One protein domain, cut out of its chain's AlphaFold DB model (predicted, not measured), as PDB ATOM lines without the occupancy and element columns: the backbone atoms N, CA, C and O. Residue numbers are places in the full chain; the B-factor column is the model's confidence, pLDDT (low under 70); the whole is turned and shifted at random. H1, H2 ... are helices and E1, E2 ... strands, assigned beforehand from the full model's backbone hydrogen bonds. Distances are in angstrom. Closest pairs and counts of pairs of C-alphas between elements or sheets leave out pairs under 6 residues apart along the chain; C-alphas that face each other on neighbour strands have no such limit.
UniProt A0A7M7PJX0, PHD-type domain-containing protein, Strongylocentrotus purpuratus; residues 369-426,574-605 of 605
ATOM      1  N   VAL A 369     252.730 372.279 224.831       87.50
ATOM      2  CA  VAL A 369     252.309 371.093 225.589       87.50
ATOM      3  C   VAL A 369     251.050 371.411 226.396       87.50
ATOM      4  O   VAL A 369     251.067 372.389 227.152       87.50
ATOM      5  N   PRO A 370     249.979 370.607 226.268       88.88
ATOM      6  CA  PRO A 370     248.771 370.752 227.074       88.88
ATOM      7  C   PRO A 370     249.025 370.366 228.538       88.88
ATOM      8  O   PRO A 370     249.705 369.383 228.847       88.88
ATOM      9  N   MET A 371     248.472 371.146 229.465       92.00
ATOM     10  CA  MET A 371     248.574 370.950 230.910       92.00
ATOM     11  C   MET A 371     247.304 370.296 231.461       92.00
ATOM     12  O   MET A 371     246.573 370.909 232.230       92.00
ATOM     13  N   TYR A 372     247.082 369.020 231.142       91.00
ATOM     14  CA  TYR A 372     245.871 368.272 231.529       91.00
ATOM     15  C   TYR A 372     245.544 368.249 233.032       91.00
ATOM     16  O   TYR A 372     244.398 368.048 233.412       91.00
ATOM     17  N   LYS A 373     246.538 368.459 233.906       90.06
ATOM     18  CA  LYS A 373     246.309 368.579 235.358       90.06
ATOM     19  C   LYS A 373     245.560 369.857 235.757       90.06
ATOM     20  O   LYS A 373     245.078 369.930 236.875       90.06
ATOM     21  N   LYS A 374     245.543 370.862 234.883       92.19
ATOM     22  CA  LYS A 374     244.874 372.157 235.065       92.19
ATOM     23  C   LYS A 374     243.719 372.343 234.078       92.19
ATOM     24  O   LYS A 374     243.326 373.475 233.835       92.19
ATOM     25  N   ALA A 375     243.291 371.265 233.428       94.31
ATOM     26  CA  ALA A 375     242.180 371.326 232.497       94.31
ATOM     27  C   ALA A 375     240.865 371.481 233.264       94.31
ATOM     28  O   ALA A 375     240.698 370.854 234.312       94.31
ATOM     29  N   ASP A 376     239.967 372.287 232.714       96.12
ATOM     30  CA  ASP A 376     238.572 372.349 233.128       96.12
ATOM     31  C   ASP A 376     237.816 371.205 232.444       96.12
ATOM     32  O   ASP A 376     237.494 371.264 231.260       96.12
ATOM     33  N   TRP A 377     237.633 370.101 233.166       95.19
ATOM     34  CA  TRP A 377     236.977 368.913 232.615       95.19
ATOM     35  C   TRP A 377     235.455 369.020 232.624       95.19
ATOM     36  O   TRP A 377     234.827 368.338 231.821       95.19
ATOM     37  N   GLU A 378     234.882 369.850 233.498       95.50
ATOM     38  CA  GLU A 378     233.432 370.045 233.591       95.50
ATOM     39  C   GLU A 378     232.949 370.840 232.380       95.50
ATOM     40  O   GLU A 378     232.164 370.315 231.592       95.50
ATOM     41  N   GLY A 379     233.541 372.012 232.118       94.88
ATOM     42  CA  GLY A 379     233.216 372.797 230.924       94.88
ATOM     43  C   GLY A 379     233.527 372.059 229.615       94.88
ATOM     44  O   GLY A 379     232.802 372.179 228.626       94.88
ATOM     45  N   PHE A 380     234.569 371.219 229.600       96.81
ATOM     46  CA  PHE A 380     234.859 370.376 228.436       96.81
ATOM     47  C   PHE A 380     233.790 369.279 228.248       96.81
ATOM     48  O   PHE A 380     233.378 369.011 227.120       96.81
ATOM     49  N   ALA A 381     233.297 368.660 229.323       95.25
ATOM     50  CA  ALA A 381     232.213 367.687 229.227       95.25
ATOM     51  C   ALA A 381     230.914 368.331 228.718       95.25
ATOM     52  O   ALA A 381     230.272 367.760 227.838       95.25
ATOM     53  N   GLU A 382     230.574 369.534 229.189       95.56
ATOM     54  CA  GLU A 382     229.414 370.302 228.714       95.56
ATOM     55  C   GLU A 382     229.508 370.615 227.215       95.56
ATOM     56  O   GLU A 382     228.574 370.335 226.461       95.56
ATOM     57  N   LEU A 383     230.665 371.102 226.742       95.44
ATOM     58  CA  LEU A 383     230.894 371.307 225.308       95.44
ATOM     59  C   LEU A 383     230.675 370.008 224.520       95.44
ATOM     60  O   LEU A 383     230.053 370.028 223.459       95.44
ATOM     61  N   MET A 384     231.189 368.882 225.017       95.44
ATOM     62  CA  MET A 384     231.055 367.607 224.313       95.44
ATOM     63  C   MET A 384     229.623 367.074 224.299       95.44
ATOM     64  O   MET A 384     229.262 366.423 223.321       95.44
ATOM     65  N   GLN A 385     228.802 367.377 225.309       94.75
ATOM     66  CA  GLN A 385     227.368 367.083 225.250       94.75
ATOM     67  C   GLN A 385     226.695 367.873 224.124       94.75
ATOM     68  O   GLN A 385     226.033 367.277 223.282       94.75
ATOM     69  N   HIS A 386     226.975 369.174 224.002       94.31
ATOM     70  CA  HIS A 386     226.452 369.976 222.890       94.31
ATOM     71  C   HIS A 386     226.914 369.474 221.515       94.31
ATOM     72  O   HIS A 386     226.142 369.469 220.556       94.31
ATOM     73  N   VAL A 387     228.172 369.034 221.402       94.31
ATOM     74  CA  VAL A 387     228.689 368.420 220.169       94.31
ATOM     75  C   VAL A 387     227.952 367.113 219.866       94.31
ATOM     76  O   VAL A 387     227.602 366.879 218.711       94.31
ATOM     77  N   ALA A 388     227.683 366.282 220.877       93.56
ATOM     78  CA  ALA A 388     226.929 365.043 220.713       93.56
ATOM     79  C   ALA A 388     225.490 365.310 220.243       93.56
ATOM     80  O   ALA A 388     225.061 364.714 219.256       93.56
ATOM     81  N   ASP A 389     224.790 366.262 220.862       94.88
ATOM     82  CA  ASP A 389     223.437 366.666 220.454       94.88
ATOM     83  C   ASP A 389     223.413 367.155 219.000       94.88
ATOM     84  O   ASP A 389     222.540 366.784 218.208       94.88
ATOM     85  N   TYR A 390     224.420 367.944 218.611       93.31
ATOM     86  CA  TYR A 390     224.552 368.433 217.243       93.31
ATOM     87  C   TYR A 390     224.795 367.298 216.238       93.31
ATOM     88  O   TYR A 390     224.144 367.261 215.192       93.31
ATOM     89  N   ILE A 391     225.667 366.339 216.563       94.12
ATOM     90  CA  ILE A 391     225.911 365.137 215.748       94.12
ATOM     91  C   ILE A 391     224.617 364.328 215.591       94.12
ATOM     92  O   ILE A 391     224.253 363.973 214.468       94.12
ATOM     93  N   CYS A 392     223.880 364.099 216.681       92.56
ATOM     94  CA  CYS A 392     222.595 363.398 216.656       92.56
ATOM     95  C   CYS A 392     221.588 364.099 215.735       92.56
ATOM     96  O   CYS A 392     220.959 363.438 214.905       92.56
ATOM     97  N   SER A 393     221.505 365.435 215.792       93.44
ATOM     98  CA  SER A 393     220.614 366.229 214.932       93.44
ATOM     99  C   SER A 393     220.944 366.141 213.434       93.44
ATOM    100  O   SER A 393     220.083 366.391 212.591       93.44
ATOM    101  N   LYS A 394     222.190 365.788 213.086       91.88
ATOM    102  CA  LYS A 394     222.679 365.695 211.702       91.88
ATOM    103  C   LYS A 394     222.802 364.267 211.182       91.88
ATOM    104  O   LYS A 394     223.037 364.100 209.985       91.88
ATOM    105  N   SER A 395     222.583 363.269 212.036       87.50
ATOM    106  CA  SER A 395     222.798 361.846 211.749       87.50
ATOM    107  C   SER A 395     222.106 361.336 210.477       87.50
ATOM    108  O   SER A 395     222.683 360.524 209.764       87.50
ATOM    109  N   SER A 396     220.916 361.844 210.142       89.19
ATOM    110  CA  SER A 396     220.160 361.429 208.948       89.19
ATOM    111  C   SER A 396     220.530 362.176 207.658       89.19
ATOM    112  O   SER A 396     220.042 361.819 206.592       89.19
ATOM    113  N   SER A 397     221.331 363.243 207.743       89.69
ATOM    114  CA  SER A 397     221.553 364.195 206.635       89.69
ATOM    115  C   SER A 397     223.020 364.409 206.257       89.69
ATOM    116  O   SER A 397     223.298 364.971 205.202       89.69
ATOM    117  N   ALA A 398     223.952 364.000 207.119       91.38
ATOM    118  CA  ALA A 398     225.385 364.188 206.935       91.38
ATOM    119  C   ALA A 398     226.078 362.848 206.678       91.38
ATOM    120  O   ALA A 398     225.616 361.799 207.130       91.38
ATOM    121  N   SER A 399     227.208 362.875 205.969       94.38
ATOM    122  CA  SER A 399     227.993 361.661 205.766       94.38
ATOM    123  C   SER A 399     228.666 361.219 207.069       94.38
ATOM    124  O   SER A 399     228.918 362.022 207.970       94.38
ATOM    125  N   VAL A 400     229.040 359.938 207.152       91.31
ATOM    126  CA  VAL A 400     229.837 359.407 208.274       91.31
ATOM    127  C   VAL A 400     231.125 360.215 208.467       91.31
ATOM    128  O   VAL A 400     231.536 360.470 209.600       91.31
ATOM    129  N   HIS A 401     231.744 360.656 207.367       93.19
ATOM    130  CA  HIS A 401     232.945 361.479 207.423       93.19
ATOM    131  C   HIS A 401     232.672 362.841 208.070       93.19
ATOM    132  O   HIS A 401     233.440 363.263 208.931       93.19
ATOM    133  N   ASP A 402     231.568 363.500 207.719       93.06
ATOM    134  CA  ASP A 402     231.204 364.803 208.283       93.06
ATOM    135  C   ASP A 402     230.924 364.704 209.786       93.06
ATOM    136  O   ASP A 402     231.425 365.512 210.569       93.06
ATOM    137  N   LEU A 403     230.186 363.672 210.209       93.81
ATOM    138  CA  LEU A 403     229.905 363.413 211.627       93.81
ATOM    139  C   LEU A 403     231.200 363.153 212.416       93.81
ATOM    140  O   LEU A 403     231.375 363.673 213.521       93.81
ATOM    141  N   TRP A 404     232.143 362.411 211.830       93.88
ATOM    142  CA  TRP A 404     233.473 362.213 212.406       93.88
ATOM    143  C   TRP A 404     234.264 363.525 212.521       93.88
ATOM    144  O   TRP A 404     234.860 363.788 213.568       93.88
ATOM    145  N   GLN A 405     234.256 364.375 211.488       93.94
ATOM    146  CA  GLN A 405     234.946 365.668 211.537       93.94
ATOM    147  C   GLN A 405     234.349 366.598 212.597       93.94
ATOM    148  O   GLN A 405     235.106 367.302 213.268       93.94
ATOM    149  N   LEU A 406     233.028 366.575 212.798       93.94
ATOM    150  CA  LEU A 406     232.364 367.320 213.874       93.94
ATOM    151  C   LEU A 406     232.839 366.850 215.251       93.94
ATOM    152  O   LEU A 406     233.253 367.670 216.071       93.94
ATOM    153  N   PHE A 407     232.858 365.536 215.482       94.38
ATOM    154  CA  PHE A 407     233.369 364.959 216.726       94.38
ATOM    155  C   PHE A 407     234.838 365.337 216.974       94.38
ATOM    156  O   PHE A 407     235.189 365.833 218.048       94.38
ATOM    157  N   LYS A 408     235.695 365.159 215.961       94.81
ATOM    158  CA  LYS A 408     237.126 365.479 216.032       94.81
ATOM    159  C   LYS A 408     237.359 366.961 216.318       94.81
ATOM    160  O   LYS A 408     238.117 367.294 217.229       94.81
ATOM    161  N   SER A 409     236.672 367.839 215.592       94.62
ATOM    162  CA  SER A 409     236.777 369.293 215.763       94.62
ATOM    163  C   SER A 409     236.271 369.743 217.133       94.62
ATOM    164  O   SER A 409     236.873 370.625 217.743       94.62
ATOM    165  N   GLY A 410     235.216 369.106 217.657       95.19
ATOM    166  CA  GLY A 410     234.718 369.337 219.015       95.19
ATOM    167  C   GLY A 410     235.771 369.026 220.080       95.19
ATOM    168  O   GLY A 410     236.053 369.864 220.939       95.19
ATOM    169  N   ILE A 411     236.435 367.870 219.975       94.94
ATOM    170  CA  ILE A 411     237.535 367.502 220.880       94.94
ATOM    171  C   ILE A 411     238.722 368.461 220.738       94.94
ATOM    172  O   ILE A 411     239.261 368.922 221.745       94.94
ATOM    173  N   GLU A 412     239.153 368.769 219.514       94.31
ATOM    174  CA  GLU A 412     240.283 369.674 219.271       94.31
ATOM    175  C   GLU A 412     240.005 371.087 219.808       94.31
ATOM    176  O   GLU A 412     240.854 371.664 220.498       94.31
ATOM    177  N   GLY A 413     238.807 371.621 219.555       93.44
ATOM    178  CA  GLY A 413     238.351 372.913 220.067       93.44
ATOM    179  C   GLY A 413     238.234 372.927 221.591       93.44
ATOM    180  O   GLY A 413     238.669 373.884 222.243       93.44
ATOM    181  N   GLY A 414     237.745 371.833 222.177       94.62
ATOM    182  CA  GLY A 414     237.674 371.669 223.622       94.62
ATOM    183  C   GLY A 414     239.055 371.596 224.282       94.62
ATOM    184  O   GLY A 414     239.301 372.284 225.271       94.62
ATOM    185  N   ILE A 415     240.021 370.888 223.683       93.56
ATOM    186  CA  ILE A 415     241.415 370.894 224.157       93.56
ATOM    187  C   ILE A 415     241.986 372.316 224.121       93.56
ATOM    188  O   ILE A 415     242.649 372.736 225.067       93.56
ATOM    189  N   GLN A 416     241.754 373.071 223.046       92.62
ATOM    190  CA  GLN A 416     242.282 374.432 222.925       92.62
ATOM    191  C   GLN A 416     241.685 375.404 223.950       92.62
ATOM    192  O   GLN A 416     242.420 376.261 224.446       92.62
ATOM    193  N   SER A 417     240.401 375.247 224.271       95.19
ATOM    194  CA  SER A 417     239.645 376.172 225.124       95.19
ATOM    195  C   SER A 417     239.762 375.836 226.610       95.19
ATOM    196  O   SER A 417     239.998 376.723 227.427       95.19
ATOM    197  N   PHE A 418     239.675 374.550 226.959       95.56
ATOM    198  CA  PHE A 418     239.572 374.091 228.347       95.56
ATOM    199  C   PHE A 418     240.868 373.493 228.904       95.56
ATOM    200  O   PHE A 418     240.967 373.233 230.104       95.56
ATOM    201  N   VAL A 419     241.903 373.290 228.076       95.00
ATOM    202  CA  VAL A 419     243.214 372.812 228.540       95.00
ATOM    203  C   VAL A 419     244.256 373.928 228.420       95.00
ATOM    204  O   VAL A 419     244.665 374.293 227.315       95.00
ATOM    205  N   PRO A 420     244.789 374.453 229.538       94.06
ATOM    206  CA  PRO A 420     245.879 375.418 229.489       94.06
ATOM    207  C   PRO A 420     247.119 374.831 228.810       94.06
ATOM    208  O   PRO A 420     247.465 373.666 229.009       94.06
ATOM    209  N   HIS A 421     247.847 375.643 228.046       90.62
ATOM    210  CA  HIS A 421     249.031 375.197 227.310       90.62
ATOM    211  C   HIS A 421     250.304 375.902 227.775       90.62
ATOM    212  O   HIS A 421     250.316 377.103 228.036       90.62
ATOM    213  N   LYS A 422     251.418 375.165 227.800       88.81
ATOM    214  CA  LYS A 422     252.749 375.702 228.097       88.81
ATOM    215  C   LYS A 422     253.667 375.545 226.893       88.81
ATOM    216  O   LYS A 422     253.808 374.452 226.351       88.81
ATOM    217  N   MET A 423     254.349 376.625 226.522       86.00
ATOM    218  CA  MET A 423     255.465 376.552 225.581       86.00
ATOM    219  C   MET A 423     256.695 376.019 226.306       86.00
ATOM    220  O   MET A 423     257.157 376.611 227.288       86.00
ATOM    221  N   LEU A 424     257.234 374.893 225.842       75.81
ATOM    222  CA  LEU A 424     258.505 374.404 226.352       75.81
ATOM    223  C   LEU A 424     259.643 375.273 225.812       75.81
ATOM    224  O   LEU A 424     259.730 375.547 224.615       75.81
ATOM    225  N   LYS A 425     260.531 375.699 226.712       65.38
ATOM    226  CA  LYS A 425     261.823 376.260 226.317       65.38
ATOM    227  C   LYS A 425     262.707 375.100 225.858       65.38
ATOM    228  O   LYS A 425     262.739 374.072 226.535       65.38
ATOM    229  N   GLN A 426     263.423 375.260 224.744       60.94
ATOM    230  CA  GLN A 426     264.554 374.377 224.446       60.94
ATOM    231  C   GLN A 426     265.516 374.462 225.636       60.94
ATOM    232  O   GLN A 426     265.820 375.564 226.103       60.94
ATOM    233  N   SER A 574     227.807 348.038 221.204       93.25
ATOM    234  CA  SER A 574     227.051 348.542 222.360       93.25
ATOM    235  C   SER A 574     227.767 349.680 223.084       93.25
ATOM    236  O   SER A 574     229.002 349.751 223.125       93.25
ATOM    237  N   THR A 575     226.986 350.553 223.718       91.00
ATOM    238  CA  THR A 575     227.495 351.679 224.511       91.00
ATOM    239  C   THR A 575     228.358 351.195 225.676       91.00
ATOM    240  O   THR A 575     229.449 351.721 225.908       91.00
ATOM    241  N   GLU A 576     227.939 350.138 226.373       92.75
ATOM    242  CA  GLU A 576     228.690 349.535 227.479       92.75
ATOM    243  C   GLU A 576     230.036 348.984 226.992       92.75
ATOM    244  O   GLU A 576     231.061 349.132 227.669       92.75
ATOM    245  N   GLY A 577     230.045 348.388 225.794       93.00
ATOM    246  CA  GLY A 577     231.252 347.928 225.117       93.00
ATOM    247  C   GLY A 577     232.221 349.078 224.855       93.00
ATOM    248  O   GLY A 577     233.388 349.001 225.253       93.00
ATOM    249  N   ILE A 578     231.732 350.178 224.275       91.56
ATOM    250  CA  ILE A 578     232.530 351.380 223.991       91.56
ATOM    251  C   ILE A 578     233.112 351.967 225.284       91.56
ATOM    252  O   ILE A 578     234.326 352.160 225.376       91.56
ATOM    253  N   VAL A 579     232.293 352.175 226.320       93.00
ATOM    254  CA  VAL A 579     232.746 352.703 227.623       93.00
ATOM    255  C   VAL A 579     233.821 351.801 228.237       93.00
ATOM    256  O   VAL A 579     234.838 352.283 228.752       93.00
ATOM    257  N   LYS A 580     233.654 350.475 228.151       92.94
ATOM    258  CA  LYS A 580     234.660 349.503 228.606       92.94
ATOM    259  C   LYS A 580     235.976 349.647 227.835       92.94
ATOM    260  O   LYS A 580     237.040 349.588 228.459       92.94
ATOM    261  N   MET A 581     235.936 349.860 226.517       92.62
ATOM    262  CA  MET A 581     237.146 350.103 225.719       92.62
ATOM    263  C   MET A 581     237.826 351.424 226.094       92.62
ATOM    264  O   MET A 581     239.038 351.438 226.326       92.62
ATOM    265  N   LEU A 582     237.059 352.511 226.239       92.19
ATOM    266  CA  LEU A 582     237.571 353.833 226.616       92.19
ATOM    267  C   LEU A 582     238.277 353.801 227.980       92.19
ATOM    268  O   LEU A 582     239.399 354.297 228.121       92.19
ATOM    269  N   LYS A 583     237.693 353.117 228.970       91.06
ATOM    270  CA  LYS A 583     238.296 352.936 230.305       91.06
ATOM    271  C   LYS A 583     239.615 352.157 230.270       91.06
ATOM    272  O   LYS A 583     240.517 352.443 231.063       91.06
ATOM    273  N   LYS A 584     239.771 351.219 229.329       92.88
ATOM    274  CA  LYS A 584     241.004 350.432 229.130       92.88
ATOM    275  C   LYS A 584     242.110 351.190 228.383       92.88
ATOM    276  O   LYS A 584     243.242 350.700 228.326       92.88
ATOM    277  N   LEU A 585     241.837 352.382 227.845       90.88
ATOM    278  CA  LEU A 585     242.837 353.157 227.114       90.88
ATOM    279  C   LEU A 585     244.056 353.507 227.981       90.88
ATOM    280  O   LEU A 585     243.973 353.983 229.119       90.88
ATOM    281  N   LYS A 586     245.241 353.316 227.390       90.44
ATOM    282  CA  LYS A 586     246.532 353.637 228.010       90.44
ATOM    283  C   LYS A 586     246.821 355.136 227.874       90.44
ATOM    284  O   LYS A 586     247.532 355.557 226.970       90.44
ATOM    285  N   VAL A 587     246.349 355.940 228.825       89.44
ATOM    286  CA  VAL A 587     246.390 357.425 228.787       89.44
ATOM    287  C   VAL A 587     247.759 358.094 228.666       89.44
ATOM    288  O   VAL A 587     247.835 359.293 228.422       89.44
ATOM    289  N   ARG A 588     248.849 357.355 228.890       83.62
ATOM    290  CA  ARG A 588     250.221 357.870 228.753       83.62
ATOM    291  C   ARG A 588     250.816 357.627 227.363       83.62
ATOM    292  O   ARG A 588     251.938 358.068 227.123       83.62
ATOM    293  N   LYS A 589     250.119 356.904 226.481       85.19
ATOM    294  CA  LYS A 589     250.567 356.686 225.103       85.19
ATOM    295  C   LYS A 589     250.343 357.938 224.253       85.19
ATOM    296  O   LYS A 589     249.502 358.777 224.577       85.19
ATOM    297  N   ALA A 590     251.152 358.065 223.203       81.00
ATOM    298  CA  ALA A 590     250.995 359.119 222.211       81.00
ATOM    299  C   ALA A 590     249.642 358.974 221.487       81.00
ATOM    300  O   ALA A 590     249.160 357.843 221.366       81.00
ATOM    301  N   PRO A 591     249.036 360.092 221.044       86.81
ATOM    302  CA  PRO A 591     247.863 360.044 220.177       86.81
ATOM    303  C   PRO A 591     248.189 359.321 218.867       86.81
ATOM    304  O   PRO A 591     249.359 359.253 218.468       86.81
ATOM    305  N   GLY A 592     247.158 358.775 218.226       84.38
ATOM    306  CA  GLY A 592     247.279 358.182 216.902       84.38
ATOM    307  C   GLY A 592     247.384 359.248 215.802       84.38
ATOM    308  O   GLY A 592     247.547 360.436 216.096       84.38
ATOM    309  N   PRO A 593     247.270 358.839 214.527       82.38
ATOM    310  CA  PRO A 593     247.205 359.757 213.384       82.38
ATOM    311  C   PRO A 593     246.053 360.772 213.472       82.38
ATOM    312  O   PRO A 593     246.127 361.843 212.881       82.38
ATOM    313  N   ASP A 594     245.012 360.453 214.243       85.56
ATOM    314  CA  ASP A 594     243.887 361.339 214.552       85.56
ATOM    315  C   ASP A 594     244.268 362.544 215.431       85.56
ATOM    316  O   ASP A 594     243.516 363.513 215.500       85.56
ATOM    317  N   GLY A 595     245.424 362.509 216.101       87.75
ATOM    318  CA  GLY A 595     245.861 363.547 217.031       87.75
ATOM    319  C   GLY A 595     245.115 363.550 218.371       87.75
ATOM    320  O   GLY A 595     245.403 364.409 219.210       87.75
ATOM    321  N   ILE A 596     244.212 362.592 218.623       90.81
ATOM    322  CA  ILE A 596     243.342 362.591 219.804       90.81
ATOM    323  C   ILE A 596     244.041 361.905 220.991       90.81
ATOM    324  O   ILE A 596     244.396 360.723 220.939       90.81
ATOM    325  N   PRO A 597     244.251 362.605 222.120       92.38
ATOM    326  CA  PRO A 597     244.883 362.007 223.287       92.38
ATOM    327  C   PRO A 597     243.953 361.007 223.984       92.38
ATOM    328  O   PRO A 597     242.883 361.369 224.470       92.38
ATOM    329  N   ALA A 598     244.433 359.778 224.193       92.56
ATOM    330  CA  ALA A 598     243.723 358.743 224.956       92.56
ATOM    331  C   ALA A 598     243.289 359.192 226.369       92.56
ATOM    332  O   ALA A 598     242.305 358.700 226.915       92.56
ATOM    333  N   LEU A 599     244.030 360.127 226.980       93.19
ATOM    334  CA  LEU A 599     243.660 360.732 228.261       93.19
ATOM    335  C   LEU A 599     242.342 361.503 228.191       93.19
ATOM    336  O   LEU A 599     241.568 361.415 229.136       93.19
ATOM    337  N   VAL A 600     242.124 362.253 227.110       93.44
ATOM    338  CA  VAL A 600     240.923 363.072 226.913       93.44
ATOM    339  C   VAL A 600     239.723 362.154 226.731       93.44
ATOM    340  O   VAL A 600     238.770 362.256 227.495       93.44
ATOM    341  N   LEU A 601     239.839 361.168 225.837       92.00
ATOM    342  CA  LEU A 601     238.797 360.166 225.603       92.00
ATOM    343  C   LEU A 601     238.374 359.448 226.887       92.00
ATOM    344  O   LEU A 601     237.192 359.328 227.157       92.00
ATOM    345  N   ARG A 602     239.328 359.031 227.725       92.81
ATOM    346  CA  ARG A 602     239.016 358.360 228.998       92.81
ATOM    347  C   ARG A 602     238.484 359.301 230.085       92.81
ATOM    348  O   ARG A 602     237.947 358.843 231.085       92.81
ATOM    349  N   LYS A 603     238.740 360.605 229.982       91.81
ATOM    350  CA  LYS A 603     238.246 361.590 230.953       91.81
ATOM    351  C   LYS A 603     236.816 362.026 230.659       91.81
ATOM    352  O   LYS A 603     236.131 362.400 231.601       91.81
ATOM    353  N   LEU A 604     236.417 361.948 229.394       89.69
ATOM    354  CA  LEU A 604     235.100 362.321 228.888       89.69
ATOM    355  C   LEU A 604     234.204 361.096 228.603       89.69
ATOM    356  O   LEU A 604     233.131 361.263 228.038       89.69
ATOM    357  N   SER A 605     234.666 359.881 228.941       82.94
ATOM    358  CA  SER A 605     233.969 358.599 228.721       82.94
ATOM    359  C   SER A 605     232.965 358.236 229.796       82.94
ATOM    360  O   SER A 605     233.308 358.475 230.979       82.94
TER     361      SER A 605
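AT A GLANCE: This is residues 369 to 426 and 574 to 605 of the 605 residues of the protein "PHD-type domain-containing protein" of Strongylocentrotus purpuratus (UniProt A0A7M7PJX0). Two long helices, H1 and H2, lie side by side as a helical hairpin whose turn, residues 396 to 401, sticks out at one end, while the short strand E1 and the residues up to the cut run on past the other end. Over one side of this hairpin is a smaller part from after the cut, with the short helix H4 nearer the hairpin, H3 farther out, and a long loop between the two. The printed part has 90 residues with four named helices and one named strand, in the order H1, H2, E1, H3, H4, and its class is mostly helix. It is only just compact, close to loose, with a radius of gyration of the C-alphas of 14.1 A, and elongated, with spans of 48 by 26 by 25 A.

IN THESE COORDINATES: The longest helix is H2, residues 400 to 418, 26.7 A from first to last C-alpha; it begins with C-alpha 400 at (229.837, 359.407, 208.274). H1, residues 377 to 394, measures 25.5 A and begins with C-alpha 377 at (236.977, 368.913, 232.615). E1 is residues 421 to 423, 6.8 A long. H3, residues 575 to 584, is 14.3 A long. H4, residues 598 to 603, is 8.6 A long and ends with C-alpha 603 at (238.246, 361.590, 230.953).

HOW THE PARTS SIT: H2 and H1 form a helical hairpin: they touch and run opposite ways at a shallow tilt of 20 degrees, and their closest C-alphas, those of Phe 380 and Gly 414, are 5.7 A apart. H4 is close to H1 but not clearly touching it; their closest C-alphas, Trp 377 and Lys 603, are 7.6 A apart, and their lines are about perpendicular at 83 degrees. H2 and H4 are only just apart, at 8.2 A. H3 and H4 only just touch, with 3 pairs of C-alphas within 8 A, the closest being those of Leu 582 and Arg 602 at 5.3 A; they run opposite ways at a steep tilt of 60 degrees. H3 is apart from H1 and from H2. E1 pairs with no named strand, but residues 369 to 370 pair antiparallel with its residues 421 to 422. In H1, H2, H3 and H4 every O i to N i+4 pair is within hydrogen-bond range.

THE WHOLE: The two C-alphas farthest apart, those of Ser 396 and Gln 426, are 48.8 A apart. Residues 427 to 573 are not printed, and C-alphas 426 and 574 are 45.6 A apart across this cut. The links H1 to H2 and H2 to E1 are tight, and the link H3 to H4, 13 residues, is long. The mean pLDDT of the printed part is 91.2; residues 425 to 426 are under 70.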